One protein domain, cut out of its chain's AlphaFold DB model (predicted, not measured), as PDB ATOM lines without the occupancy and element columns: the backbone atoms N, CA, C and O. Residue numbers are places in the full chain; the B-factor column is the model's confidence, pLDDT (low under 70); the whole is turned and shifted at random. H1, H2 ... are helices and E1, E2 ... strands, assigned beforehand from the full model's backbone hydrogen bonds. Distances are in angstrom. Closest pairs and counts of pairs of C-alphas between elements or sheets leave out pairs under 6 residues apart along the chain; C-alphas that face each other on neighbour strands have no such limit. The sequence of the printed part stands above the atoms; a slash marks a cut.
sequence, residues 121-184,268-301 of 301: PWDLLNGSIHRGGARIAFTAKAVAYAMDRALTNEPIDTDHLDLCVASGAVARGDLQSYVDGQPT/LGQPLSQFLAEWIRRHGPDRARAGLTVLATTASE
ATOM      1  N   PRO A 121     -32.823  39.658  10.943       93.50
ATOM      2  CA  PRO A 121     -33.932  38.735  10.690       93.50
ATOM      3  C   PRO A 121     -34.584  39.031   9.327       93.50
ATOM      4  O   PRO A 121     -35.633  39.670   9.235       93.50
ATOM      5  N   TRP A 122     -33.929  38.602   8.243       92.19
ATOM      6  CA  TRP A 122     -34.340  38.921   6.868       92.19
ATOM      7  C   TRP A 122     -35.731  38.399   6.505       92.19
ATOM      8  O   TRP A 122     -36.404  38.983   5.662       92.19
ATOM      9  N   ASP A 123     -36.185  37.331   7.148       89.44
ATOM     10  CA  ASP A 123     -37.521  36.778   6.952       89.44
ATOM     11  C   ASP A 123     -38.633  37.668   7.496       89.44
ATOM     12  O   ASP A 123     -39.713  37.698   6.909       89.44
ATOM     13  N   LEU A 124     -38.376  38.415   8.572       94.56
ATOM     14  CA  LEU A 124     -39.311  39.432   9.047       94.56
ATOM     15  C   LEU A 124     -39.329  40.639   8.107       94.56
ATOM     16  O   LEU A 124     -40.393  41.192   7.864       94.56
ATOM     17  N   LEU A 125     -38.180  41.021   7.547       93.81
ATOM     18  CA  LEU A 125     -38.068  42.181   6.655       93.81
ATOM     19  C   LEU A 125     -38.618  41.954   5.248       93.81
ATOM     20  O   LEU A 125     -39.095  42.887   4.622       93.81
ATOM     21  N   ASN A 126     -38.489  40.744   4.711       93.12
ATOM     22  CA  ASN A 126     -38.851  40.446   3.325       93.12
ATOM     23  C   ASN A 126     -40.044  39.491   3.206       93.12
ATOM     24  O   ASN A 126     -40.584  39.302   2.110       93.12
ATOM     25  N   GLY A 127     -40.478  38.900   4.322       92.81
ATOM     26  CA  GLY A 127     -41.538  37.906   4.335       92.81
ATOM     27  C   GLY A 127     -41.191  36.682   3.482       92.81
ATOM     28  O   GLY A 127     -40.041  36.407   3.140       92.81
ATOM     29  N   SER A 128     -42.218  35.920   3.121       90.56
ATOM     30  CA  SER A 128     -42.114  34.755   2.239       90.56
ATOM     31  C   SER A 128     -43.222  34.667   1.189       90.56
ATOM     32  O   SER A 128     -43.189  33.762   0.356       90.56
ATOM     33  N   ILE A 129     -44.170  35.612   1.167       82.88
ATOM     34  CA  ILE A 129     -45.274  35.646   0.189       82.88
ATOM     35  C   ILE A 129     -44.769  35.621  -1.261       82.88
ATOM     36  O   ILE A 129     -45.360  34.951  -2.106       82.88
ATOM     37  N   HIS A 130     -43.647  36.284  -1.553       77.88
ATOM     38  CA  HIS A 130     -43.063  36.351  -2.898       77.88
ATOM     39  C   HIS A 130     -42.675  34.984  -3.489       77.88
ATOM     40  O   HIS A 130     -42.531  34.862  -4.700       77.88
ATOM     41  N   ARG A 131     -42.536  33.956  -2.645       79.88
ATOM     42  CA  ARG A 131     -42.257  32.563  -3.029       79.88
ATOM     43  C   ARG A 131     -43.388  31.606  -2.633       79.88
ATOM     44  O   ARG A 131     -43.149  30.425  -2.408       79.88
ATOM     45  N   GLY A 132     -44.608  32.127  -2.487       79.06
ATOM     46  CA  GLY A 132     -45.791  31.348  -2.113       79.06
ATOM     47  C   GLY A 132     -45.887  30.983  -0.627       79.06
ATOM     48  O   GLY A 132     -46.766  30.212  -0.257       79.06
ATOM     49  N   GLY A 133     -45.014  31.524   0.227       84.00
ATOM     50  CA  GLY A 133     -45.086  31.328   1.674       84.00
ATOM     51  C   GLY A 133     -46.183  32.159   2.350       84.00
ATOM     52  O   GLY A 133     -46.861  32.966   1.718       84.00
ATOM     53  N   ALA A 134     -46.336  31.970   3.663       87.00
ATOM     54  CA  ALA A 134     -47.410  32.571   4.461       87.00
ATOM     55  C   ALA A 134     -46.982  33.793   5.298       87.00
ATOM     56  O   ALA A 134     -47.752  34.253   6.132       87.00
ATOM     57  N   ARG A 135     -45.757  34.317   5.141       91.56
ATOM     58  CA  ARG A 135     -45.284  35.458   5.948       91.56
ATOM     59  C   ARG A 135     -45.294  36.747   5.152       91.56
ATOM     60  O   ARG A 135     -44.636  36.837   4.114       91.56
ATOM     61  N   ILE A 136     -45.988  37.748   5.670       93.38
ATOM     62  CA  ILE A 136     -45.874  39.131   5.210       93.38
ATOM     63  C   ILE A 136     -44.672  39.804   5.871       93.38
ATOM     64  O   ILE A 136     -44.282  39.431   6.980       93.38
ATOM     65  N   ALA A 137     -44.073  40.756   5.162       95.06
ATOM     66  CA  ALA A 137     -42.966  41.542   5.673       95.06
ATOM     67  C   ALA A 137     -43.442  42.571   6.709       95.06
ATOM     68  O   ALA A 137     -44.577  43.047   6.668       95.06
ATOM     69  N   PHE A 138     -42.544  42.935   7.613       96.31
ATOM     70  CA  PHE A 138     -42.654  44.074   8.511       96.31
ATOM     71  C   PHE A 138     -41.760  45.208   8.013       96.31
ATOM     72  O   PHE A 138     -40.703  44.977   7.421       96.31
ATOM     73  N   THR A 139     -42.127  46.447   8.331       95.19
ATOM     74  CA  THR A 139     -41.218  47.578   8.115       95.19
ATOM     75  C   THR A 139     -39.932  47.420   8.934       95.19
ATOM     76  O   THR A 139     -39.940  46.861  10.032       95.19
ATOM     77  N   ALA A 140     -38.812  47.962   8.443       94.75
ATOM     78  CA  ALA A 140     -37.545  47.927   9.181       94.75
ATOM     79  C   ALA A 140     -37.669  48.558  10.580       94.75
ATOM     80  O   ALA A 140     -37.094  48.051  11.541       94.75
ATOM     81  N   LYS A 141     -38.485  49.615  10.709       95.81
ATOM     82  CA  LYS A 141     -38.814  50.256  11.988       95.81
ATOM     83  C   LYS A 141     -39.541  49.303  12.942       95.81
ATOM     84  O   LYS A 141     -39.146  49.208  14.100       95.81
ATOM     85  N   ALA A 142     -40.560  48.588  12.462       96.75
ATOM     86  CA  ALA A 142     -41.304  47.619  13.265       96.75
ATOM     87  C   ALA A 142     -40.412  46.457  13.731       96.75
ATOM     88  O   ALA A 142     -40.443  46.079  14.901       96.75
ATOM     89  N   VAL A 143     -39.551  45.941  12.845       96.81
ATOM     90  CA  VAL A 143     -38.575  44.898  13.204       96.81
ATOM     91  C   VAL A 143     -37.579  45.413  14.244       96.81
ATOM     92  O   VAL A 143     -37.319  44.718  15.225       96.81
ATOM     93  N   ALA A 144     -37.049  46.626  14.071       96.25
ATOM     94  CA  ALA A 144     -36.126  47.230  15.030       96.25
ATOM     95  C   ALA A 144     -36.777  47.416  16.409       96.25
ATOM     96  O   ALA A 144     -36.179  47.056  17.420       96.25
ATOM     97  N   TYR A 145     -38.017  47.911  16.447       97.12
ATOM     98  CA  TYR A 145     -38.796  48.031  17.677       97.12
ATOM     99  C   TYR A 145     -38.988  46.672  18.369       97.12
ATOM    100  O   TYR A 145     -38.657  46.523  19.545       97.12
ATOM    101  N   ALA A 146     -39.458  45.659  17.636       97.50
ATOM    102  CA  ALA A 146     -39.702  44.331  18.191       97.50
ATOM    103  C   ALA A 146     -38.410  43.683  18.721       97.50
ATOM    104  O   ALA A 146     -38.407  43.064  19.787       97.50
ATOM    105  N   MET A 147     -37.297  43.850  18.000       96.69
ATOM    106  CA  MET A 147     -35.981  43.377  18.428       96.69
ATOM    107  C   MET A 147     -35.488  44.081  19.697       96.69
ATOM    108  O   MET A 147     -34.944  43.412  20.573       96.69
ATOM    109  N   ASP A 148     -35.677  45.397  19.806       97.25
ATOM    110  CA  ASP A 148     -35.322  46.168  21.001       97.25
ATOM    111  C   ASP A 148     -36.090  45.668  22.235       97.25
ATOM    112  O   ASP A 148     -35.466  45.297  23.229       97.25
ATOM    113  N   ARG A 149     -37.419  45.515  22.126       97.81
ATOM    114  CA  ARG A 149     -38.250  44.937  23.200       97.81
ATOM    115  C   ARG A 149     -37.807  43.518  23.573       97.81
ATOM    116  O   ARG A 149     -37.667  43.197  24.751       97.81
ATOM    117  N   ALA A 150     -37.513  42.670  22.584       97.06
ATOM    118  CA  ALA A 150     -37.037  41.309  22.837       97.06
ATOM    119  C   ALA A 150     -35.662  41.277  23.537       97.06
ATOM    120  O   ALA A 150     -35.416  40.408  24.374       97.06
ATOM    121  N   LEU A 151     -34.771  42.228  23.237       96.69
ATOM    122  CA  LEU A 151     -33.463  42.365  23.890       96.69
ATOM    123  C   LEU A 151     -33.562  42.856  25.338       96.69
ATOM    124  O   LEU A 151     -32.700  42.502  26.147       96.69
ATOM    125  N   THR A 152     -34.579  43.657  25.666       96.81
ATOM    126  CA  THR A 152     -34.854  44.122  27.036       96.81
ATOM    127  C   THR A 152     -35.843  43.231  27.790       96.81
ATOM    128  O   THR A 152     -36.102  43.474  28.968       96.81
ATOM    129  N   ASN A 153     -36.325  42.154  27.155       96.06
ATOM    130  CA  ASN A 153     -37.345  41.246  27.685       96.06
ATOM    131  C   ASN A 153     -38.643  41.978  28.084       96.06
ATOM    132  O   ASN A 153     -39.290  41.654  29.082       96.06
ATOM    133  N   GLU A 154     -39.002  42.983  27.295       97.56
ATOM    134  CA  GLU A 154     -40.243  43.735  27.402       97.56
ATOM    135  C   GLU A 154     -41.305  43.181  26.437       97.56
ATOM    136  O   GLU A 154     -40.964  42.584  25.409       97.56
ATOM    137  N   PRO A 155     -42.603  43.355  26.747       96.81
ATOM    138  CA  PRO A 155     -43.670  42.962  25.836       96.81
ATOM    139  C   PRO A 155     -43.605  43.764  24.528       96.81
ATOM    140  O   PRO A 155     -43.245  44.942  24.515       96.81
ATOM    141  N   ILE A 156     -43.976  43.116  23.423       97.44
ATOM    142  CA  ILE A 156     -44.069  43.750  22.105       97.44
ATOM    143  C   ILE A 156     -45.495  44.268  21.935       97.44
ATOM    144  O   ILE A 156     -46.430  43.477  21.851       97.44
ATOM    145  N   ASP A 157     -45.642  45.587  21.880       96.56
ATOM    146  CA  ASP A 157     -46.908  46.252  21.552       96.56
ATOM    147  C   ASP A 157     -47.161  46.247  20.035       96.56
ATOM    148  O   ASP A 157     -46.305  46.689  19.260       96.56
ATOM    149  N   THR A 158     -48.327  45.756  19.612       96.50
ATOM    150  CA  THR A 158     -48.738  45.708  18.203       96.50
ATOM    151  C   THR A 158     -48.968  47.077  17.584       96.50
ATOM    152  O   THR A 158     -48.828  47.193  16.370       96.50
ATOM    153  N   ASP A 159     -49.238  48.117  18.376       96.56
ATOM    154  CA  ASP A 159     -49.455  49.482  17.867       96.56
ATOM    155  C   ASP A 159     -48.187  50.091  17.237       96.56
ATOM    156  O   ASP A 159     -48.232  51.101  16.532       96.56
ATOM    157  N   HIS A 160     -47.034  49.467  17.481       96.44
ATOM    158  CA  HIS A 160     -45.743  49.830  16.902       96.44
ATOM    159  C   HIS A 160     -45.289  48.885  15.783       96.44
ATOM    160  O   HIS A 160     -44.157  48.996  15.297       96.44
ATOM    161  N   LEU A 161     -46.146  47.945  15.382       96.62
ATOM    162  CA  LEU A 161     -45.865  46.995  14.321       96.62
ATOM    163  C   LEU A 161     -46.623  47.378  13.055       96.62
ATOM    164  O   LEU A 161     -47.846  47.399  13.022       96.62
ATOM    165  N   ASP A 162     -45.867  47.596  11.986       95.00
ATOM    166  CA  ASP A 162     -46.403  47.884  10.664       95.00
ATOM    167  C   ASP A 162     -46.012  46.768   9.700       95.00
ATOM    168  O   ASP A 162     -44.829  46.433   9.548       95.00
ATOM    169  N   LEU A 163     -47.017  46.219   9.024       95.25
ATOM    170  CA  LEU A 163     -46.829  45.288   7.920       95.25
ATOM    171  C   LEU A 163     -46.539  46.048   6.628       95.25
ATOM    172  O   LEU A 163     -47.028  47.156   6.411       95.25
ATOM    173  N   CYS A 164     -45.777  45.423   5.740       93.06
ATOM    174  CA  CYS A 164     -45.468  45.959   4.429       93.06
ATOM    175  C   CYS A 164     -45.666  44.883   3.362       93.06
ATOM    176  O   CYS A 164     -45.193  43.752   3.483       93.06
ATOM    177  N   VAL A 165     -46.356  45.248   2.285       93.06
ATOM    178  CA  VAL A 165     -46.366  44.464   1.050       93.06
ATOM    179  C   VAL A 165     -45.463  45.191   0.066       93.06
ATOM    180  O   VAL A 165     -45.684  46.365  -0.205       93.06
ATOM    181  N   ALA A 166     -44.466  44.496  -0.483       90.12
ATOM    182  CA  ALA A 166     -43.446  45.082  -1.360       90.12
ATOM    183  C   ALA A 166     -44.024  45.893  -2.533       90.12
ATOM    184  O   ALA A 166     -43.496  46.928  -2.915       90.12
ATOM    185  N   SER A 167     -45.154  45.448  -3.075       90.06
ATOM    186  CA  SER A 167     -45.865  46.116  -4.162       90.06
ATOM    187  C   SER A 167     -46.626  47.381  -3.753       90.06
ATOM    188  O   SER A 167     -47.179  48.038  -4.632       90.06
ATOM    189  N   GLY A 168     -46.714  47.685  -2.453       90.75
ATOM    190  CA  GLY A 168     -47.478  48.792  -1.873       90.75
ATOM    191  C   GLY A 168     -48.933  48.461  -1.512       90.75
ATOM    192  O   GLY A 168     -49.693  49.370  -1.189       90.75
ATOM    193  N   ALA A 169     -49.364  47.195  -1.611       92.25
ATOM    194  CA  ALA A 169     -50.731  46.813  -1.243       92.25
ATOM    195  C   ALA A 169     -50.987  47.012   0.261       92.25
ATOM    196  O   ALA A 169     -50.121  46.744   1.095       92.25
ATOM    197  N   VAL A 170     -52.198  47.447   0.603       93.06
ATOM    198  CA  VAL A 170     -52.625  47.624   1.994       93.06
ATOM    199  C   VAL A 170     -53.018  46.266   2.556       93.06
ATOM    200  O   VAL A 170     -53.878  45.598   1.988       93.06
ATOM    201  N   ALA A 171     -52.408  45.871   3.672       94.44
ATOM    202  CA  ALA A 171     -52.748  44.650   4.390       94.44
ATOM    203  C   ALA A 171     -53.660  44.964   5.580       94.44
ATOM    204  O   ALA A 171     -53.330  45.816   6.404       94.44
ATOM    205  N   ARG A 172     -54.794  44.265   5.687       94.88
ATOM    206  CA  ARG A 172     -55.726  44.383   6.816       94.88
ATOM    207  C   ARG A 172     -56.066  43.012   7.366       94.88
ATOM    208  O   ARG A 172     -56.406  42.117   6.608       94.88
ATOM    209  N   GLY A 173     -55.988  42.867   8.677       95.25
ATOM    210  CA  GLY A 173     -56.250  41.615   9.374       95.25
ATOM    211  C   GLY A 173     -55.995  41.786  10.864       95.25
ATOM    212  O   GLY A 173     -55.622  42.873  11.315       95.25
ATOM    213  N   ASP A 174     -56.198  40.717  11.625       97.12
ATOM    214  CA  ASP A 174     -55.894  40.703  13.054       97.12
ATOM    215  C   ASP A 174     -54.377  40.577  13.267       97.12
ATOM    216  O   ASP A 174     -53.805  39.484  13.318       97.12
ATOM    217  N   LEU A 175     -53.707  41.727  13.362       96.94
ATOM    218  CA  LEU A 175     -52.265  41.769  13.571       96.94
ATOM    219  C   LEU A 175     -51.857  41.070  14.873       96.94
ATOM    220  O   LEU A 175     -50.814  40.420  14.882       96.94
ATOM    221  N   GLN A 176     -52.675  41.150  15.928       97.50
ATOM    222  CA  GLN A 176     -52.390  40.502  17.207       97.50
ATOM    223  C   GLN A 176     -52.342  38.980  17.040       97.50
ATOM    224  O   GLN A 176     -51.330  38.356  17.356       97.50
ATOM    225  N   SER A 177     -53.376  38.389  16.434       97.25
ATOM    226  CA  SER A 177     -53.394  36.948  16.141       97.25
ATOM    227  C   SER A 177     -52.206  36.510  15.273       97.25
ATOM    228  O   SER A 177     -51.587  35.476  15.542       97.25
ATOM    229  N   TYR A 178     -51.821  37.316  14.276       96.31
ATOM    230  CA  TYR A 178     -50.654  37.028  13.439       96.31
ATOM    231  C   TYR A 178     -49.346  37.028  14.240       96.31
ATOM    232  O   TYR A 178     -48.558  36.084  14.107       96.31
ATOM    233  N   VAL A 179     -49.114  38.041  15.090       96.69
ATOM    234  CA  VAL A 179     -47.898  38.130  15.922       96.69
ATOM    235  C   VAL A 179     -47.874  37.108  17.050       96.69
ATOM    236  O   VAL A 179     -46.788  36.713  17.463       96.69
ATOM    237  N   ASP A 180     -49.027  36.597  17.476       96.25
ATOM    238  CA  ASP A 180     -49.142  35.452  18.387       96.25
ATOM    239  C   ASP A 180     -48.918  34.105  17.676       96.25
ATOM    240  O   ASP A 180     -49.021  33.031  18.276       96.25
ATOM    241  N   GLY A 181     -48.576  34.145  16.386       94.38
ATOM    242  CA  GLY A 181     -48.249  32.967  15.601       94.38
ATOM    243  C   GLY A 181     -49.464  32.153  15.177       94.38
ATOM    244  O   GLY A 181     -49.292  30.985  14.834       94.38
ATOM    245  N   GLN A 182     -50.669  32.726  15.186       95.31
ATOM    246  CA  GLN A 182     -51.869  32.055  14.694       95.31
ATOM    247  C   GLN A 182     -52.017  32.238  13.174       95.31
ATOM    248  O   GLN A 182     -51.693  33.306  12.641       95.31
ATOM    249  N   PRO A 183     -52.505  31.219  12.444       94.75
ATOM    250  CA  PRO A 183     -52.985  31.407  11.081       94.75
ATOM    251  C   PRO A 183     -54.111  32.442  11.080       94.75
ATOM    252  O   PRO A 183     -55.094  32.286  11.800       94.75
ATOM    253  N   THR A 184     -53.949  33.501  10.296       95.69
ATOM    254  CA  THR A 184     -54.827  34.671  10.332       95.69
ATOM    255  C   THR A 184     -55.196  35.092   8.917       95.69
ATOM    256  O   THR A 184     -54.326  35.174   8.049       95.69
ATOM    257  N   LEU A 268     -47.039  33.311  10.980       90.56
ATOM    258  CA  LEU A 268     -45.646  33.343  11.447       90.56
ATOM    259  C   LEU A 268     -45.112  31.959  11.847       90.56
ATOM    260  O   LEU A 268     -43.907  31.720  11.735       90.56
ATOM    261  N   GLY A 269     -45.979  31.025  12.242       89.50
ATOM    262  CA  GLY A 269     -45.597  29.691  12.722       89.50
ATOM    263  C   GLY A 269     -45.410  29.604  14.238       89.50
ATOM    264  O   GLY A 269     -45.571  28.529  14.803       89.50
ATOM    265  N   GLN A 270     -45.082  30.723  14.886       93.94
ATOM    266  CA  GLN A 270     -44.916  30.855  16.334       93.94
ATOM    267  C   GLN A 270     -45.034  32.330  16.748       93.94
ATOM    268  O   GLN A 270     -44.918  33.192  15.869       93.94
ATOM    269  N   PRO A 271     -45.226  32.635  18.045       96.38
ATOM    270  CA  PRO A 271     -45.254  34.011  18.521       96.38
ATOM    271  C   PRO A 271     -43.983  34.783  18.142       96.38
ATOM    272  O   PRO A 271     -42.868  34.265  18.267       96.38
ATOM    273  N   LEU A 272     -44.129  36.039  17.722       96.62
ATOM    274  CA  LEU A 272     -43.032  36.921  17.323       96.62
ATOM    275  C   LEU A 272     -42.014  37.101  18.457       96.62
ATOM    276  O   LEU A 272     -40.807  37.058  18.224       96.62
ATOM    277  N   SER A 273     -42.496  37.236  19.693       96.69
ATOM    278  CA  SER A 273     -41.656  37.316  20.892       96.69
ATOM    279  C   SER A 273     -40.792  36.064  21.069       96.69
ATOM    280  O   SER A 273     -39.585  36.169  21.296       96.69
ATOM    281  N   GLN A 274     -41.377  34.875  20.886       95.75
ATOM    282  CA  GLN A 274     -40.651  33.609  20.935       95.75
ATOM    283  C   GLN A 274     -39.629  33.515  19.796       95.75
ATOM    284  O   GLN A 274     -38.469  33.177  20.047       95.75
ATOM    285  N   PHE A 275     -40.032  33.857  18.569       95.06
ATOM    286  CA  PHE A 275     -39.146  33.871  17.409       95.06
ATOM    287  C   PHE A 275     -37.914  34.751  17.649       95.06
ATOM    288  O   PHE A 275     -36.784  34.290  17.477       95.06
ATOM    289  N   LEU A 276     -38.113  35.991  18.102       96.19
ATOM    290  CA  LEU A 276     -37.019  36.925  18.360       96.19
ATOM    291  C   LEU A 276     -36.149  36.478  19.539       96.19
ATOM    292  O   LEU A 276     -34.926  36.558  19.443       96.19
ATOM    293  N   ALA A 277     -36.733  35.938  20.612       95.69
ATOM    294  CA  ALA A 277     -35.968  35.410  21.740       95.69
ATOM    295  C   ALA A 277     -35.067  34.230  21.328       95.69
ATOM    296  O   ALA A 277     -33.905  34.154  21.736       95.69
ATOM    297  N   GLU A 278     -35.571  33.310  20.503       94.75
ATOM    298  CA  GLU A 278     -34.784  32.205  19.945       94.75
ATOM    299  C   GLU A 278     -33.692  32.700  18.995       94.75
ATOM    300  O   GLU A 278     -32.555  32.221  19.052       94.75
ATOM    301  N   TRP A 279     -34.020  33.679  18.153       94.44
ATOM    302  CA  TRP A 279     -33.082  34.294  17.225       94.44
ATOM    303  C   TRP A 279     -31.940  35.012  17.967       94.44
ATOM    304  O   TRP A 279     -30.768  34.760  17.680       94.44
ATOM    305  N   ILE A 280     -32.255  35.814  18.992       95.81
ATOM    306  CA  ILE A 280     -31.268  36.490  19.849       95.81
ATOM    307  C   ILE A 280     -30.401  35.462  20.574       95.81
ATOM    308  O   ILE A 280     -29.181  35.598  20.601       95.81
ATOM    309  N   ARG A 281     -31.000  34.402  21.134       95.75
ATOM    310  CA  ARG A 281     -30.257  33.336  21.823       95.75
ATOM    311  C   ARG A 281     -29.256  32.647  20.898       95.75
ATOM    312  O   ARG A 281     -28.151  32.332  21.327       95.75
ATOM    313  N   ARG A 282     -29.635  32.420  19.637       94.00
ATOM    314  CA  ARG A 282     -28.783  31.782  18.624       94.00
ATOM    315  C   ARG A 282     -27.571  32.637  18.257       94.00
ATOM    316  O   ARG A 282     -26.488  32.093  18.069       94.00
ATOM    317  N   HIS A 283     -27.758  33.949  18.134       94.56
ATOM    318  CA  HIS A 283     -26.723  34.866  17.642       94.56
ATOM    319  C   HIS A 283     -25.954  35.600  18.746       94.56
ATOM    320  O   HIS A 283     -24.873  36.134  18.499       94.56
ATOM    321  N   GLY A 284     -26.492  35.614  19.962       96.19
ATOM    322  CA  GLY A 284     -25.998  36.395  21.086       96.19
ATOM    323  C   GLY A 284     -26.544  37.834  21.091       96.19
ATOM    324  O   GLY A 284     -26.714  38.447  20.031       96.19
ATOM    325  N   PRO A 285     -26.788  38.413  22.283       96.69
ATOM    326  CA  PRO A 285     -27.412  39.730  22.425       96.69
ATOM    327  C   PRO A 285     -26.581  40.866  21.815       96.69
ATOM    328  O   PRO A 285     -27.143  41.791  21.239       96.69
ATOM    329  N   ASP A 286     -25.251  40.795  21.876       96.56
ATOM    330  CA  ASP A 286     -24.390  41.860  21.346       96.56
ATOM    331  C   ASP A 286     -24.412  41.913  19.815       96.56
ATOM    332  O   ASP A 286     -24.502  42.990  19.224       96.56
ATOM    333  N   ARG A 287     -24.414  40.746  19.156       95.38
ATOM    334  CA  ARG A 287     -24.569  40.676  17.697       95.38
ATOM    335  C   ARG A 287     -25.967  41.110  17.268       95.38
ATOM    336  O   ARG A 287     -26.093  41.825  16.280       95.38
ATOM    337  N   ALA A 288     -26.996  40.730  18.023       95.00
ATOM    338  CA  ALA A 288     -28.364  41.179  17.786       95.00
ATOM    339  C   ALA A 288     -28.497  42.712  17.877       95.00
ATOM    340  O   ALA A 288     -29.098  43.323  16.995       95.00
ATOM    341  N   ARG A 289     -27.866  43.351  18.877       95.88
ATOM    342  CA  ARG A 289     -27.796  44.821  18.979       95.88
ATOM    343  C   ARG A 289     -27.078  45.459  17.797       95.88
ATOM    344  O   ARG A 289     -27.532  46.477  17.294       95.88
ATOM    345  N   ALA A 290     -25.989  44.864  17.311       95.00
ATOM    346  CA  ALA A 290     -25.331  45.362  16.103       95.00
ATOM    347  C   ALA A 290     -26.244  45.264  14.859       95.00
ATOM    348  O   ALA A 290     -26.183  46.128  13.984       95.00
ATOM    349  N   GLY A 291     -27.126  44.258  14.804       92.12
ATOM    350  CA  GLY A 291     -28.170  44.134  13.781       92.12
ATOM    351  C   GLY A 291     -29.193  45.273  13.810       92.12
ATOM    352  O   GLY A 291     -29.587  45.755  12.748       92.12
ATOM    353  N   LEU A 292     -29.558  45.780  14.997       91.44
ATOM    354  CA  LEU A 292     -30.427  46.961  15.131       91.44
ATOM    355  C   LEU A 292     -29.844  48.194  14.433       91.44
ATOM    356  O   LEU A 292     -30.588  48.951  13.817       91.44
ATOM    357  N   THR A 293     -28.525  48.391  14.484       91.12
ATOM    358  CA  THR A 293     -27.868  49.518  13.801       91.12
ATOM    359  C   THR A 293     -28.030  49.434  12.283       91.12
ATOM    360  O   THR A 293     -28.265  50.452  11.628       91.12
ATOM    361  N   VAL A 294     -27.945  48.222  11.719       90.25
ATOM    362  CA  VAL A 294     -28.218  47.999  10.292       90.25
ATOM    363  C   VAL A 294     -29.668  48.360   9.984       90.25
ATOM    364  O   VAL A 294     -29.904  49.185   9.107       90.25
ATOM    365  N   LEU A 295     -30.619  47.838  10.764       88.69
ATOM    366  CA  LEU A 295     -32.048  48.127  10.601       88.69
ATOM    367  C   LEU A 295     -32.379  49.621  10.701       88.69
ATOM    368  O   LEU A 295     -33.167  50.122   9.906       88.69
ATOM    369  N   ALA A 296     -31.775  50.338  11.650       88.06
ATOM    370  CA  ALA A 296     -31.992  51.770  11.834       88.06
ATOM    371  C   ALA A 296     -31.481  52.590  10.637       88.06
ATOM    372  O   ALA A 296     -32.127  53.555  10.225       88.06
ATOM    373  N   THR A 297     -30.351  52.178  10.056       87.31
ATOM    374  CA  THR A 297     -29.812  52.799   8.839       87.31
ATOM    375  C   THR A 297     -30.754  52.550   7.663       87.31
ATOM    376  O   THR A 297     -31.132  53.490   6.976       87.31
ATOM    377  N   THR A 298     -31.219  51.308   7.496       80.00
ATOM    378  CA  THR A 298     -32.179  50.927   6.448       80.00
ATOM    379  C   THR A 298     -33.527  51.630   6.585       80.00
ATOM    380  O   THR A 298     -34.136  51.974   5.587       80.00
ATOM    381  N   ALA A 299     -34.008  51.866   7.808       74.31
ATOM    382  CA  ALA A 299     -35.270  52.569   8.043       74.31
ATOM    383  C   ALA A 299     -35.216  54.068   7.693       74.31
ATOM    384  O   ALA A 299     -36.259  54.721   7.691       74.31
ATOM    385  N   SER A 300     -34.018  54.615   7.463       71.50
ATOM    386  CA  SER A 300     -33.798  56.026   7.128       71.50
ATOM    387  C   SER A 300     -33.664  56.279   5.619       71.50
ATOM    388  O   SER A 300     -33.620  57.441   5.216       71.50
ATOM    389  N   GLU A 301     -33.561  55.215   4.817       62.75
ATOM    390  CA  GLU A 301     -33.501  55.242   3.346       62.75
ATOM    391  C   GLU A 301     -34.903  55.114   2.735       62.75
ATOM    392  O   GLU A 301     -35.159  55.822   1.733       62.75
TER     393      GLU A 301
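Overview. This is residues 121 to 184 and 268 to 301 of the 301 residues of an uncharacterized protein of Rhodococcus sp. PBTS 1 (UniProt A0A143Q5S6). Two helices, H2 and H5, lie side by side and run opposite ways, and H4 crosses the later part of H2 at about a right angle, one residue before H5. The long stretch of residues 153 to 169 leads from H2 to a side rich in loops, where the lone strand E1 lies apart from H2, H4 and H5, and the short helix H3 follows it and comes near H4. The printed part has 98 residues, with five named helices and one named strand in the order H1, H2, E1, H3, H4, H5; E1 pairs with no named strand, and the class is mostly helix. The whole is compact, with a radius of gyration of the C-alphas of 12.8 A, and rounded, spanning 34 by 30 by 26 A.

Arrangement. H1, residues 122 to 126, and H2, residues 140 to 152, only just touch, with 3 pairs of C-alphas within 8 A; the closest are those of Leu 125 and Ala 140, 6.3 A apart. H2 is the hub, touching three other helices. Between H1 and H2, residues 137 to 138 pair with residues 163 to 164, antiparallel. E1, residues 170 to 173, is apart from H2. E1 and H3, residues 175 to 179, meet only through their link. H3 is close to H4, residues 272 to 283, but not clearly touching; the closest C-alphas, of Val 179 and Leu 272, are 5.2 A apart. H4 touches residues 146 to 151 of H2 alone, about perpendicular at 74 degrees; the closest C-alphas are those of Ala 150 and Ala 277, 6.1 A apart. H5, residues 285 to 298, touches H2 at a shallow tilt of 21 degrees, opposite ways; the closest C-alphas, of Ala 140 and Leu 295, are 5.7 A apart. H4 and H5 are close but not clearly touching, at a steep tilt of 66 degrees; the closest C-alphas are those of Ile 280 and Ala 288, 5.9 A apart. Every O i to N i+4 pair is within hydrogen-bond range in H1, H2, H3 and H4, and 8 of 10 are in H5.

Along the chain. H1 begins at C-alpha 122, at (-34.340, 38.921, 6.868), and is 5.9 A long from first to last C-alpha. H2 measures 18.5 A, E1 10.2 A, H3 6.2 A and H4 16.4 A. E1 begins at C-alpha 170, at (-52.625, 47.624, 1.994). H5, the longest helix with 14 residues, measures 20.1 A and ends at C-alpha 298, at (-32.179, 50.927, 6.448).

Size, cuts and confidence. The two C-alphas farthest apart are those of Ala 169 and Asp 286, 35.1 A. Residues 185 to 267 are cut out and not printed, and C-alphas 184 and 268 are 9.3 A apart across the cut. The links H1 to H2 and H2 to E1 are long; E1 to H3 and H4 to H5 are tight. The mean pLDDT of the printed part is 93.0, and residue 301, the chain's last, is the one printed residue under 70.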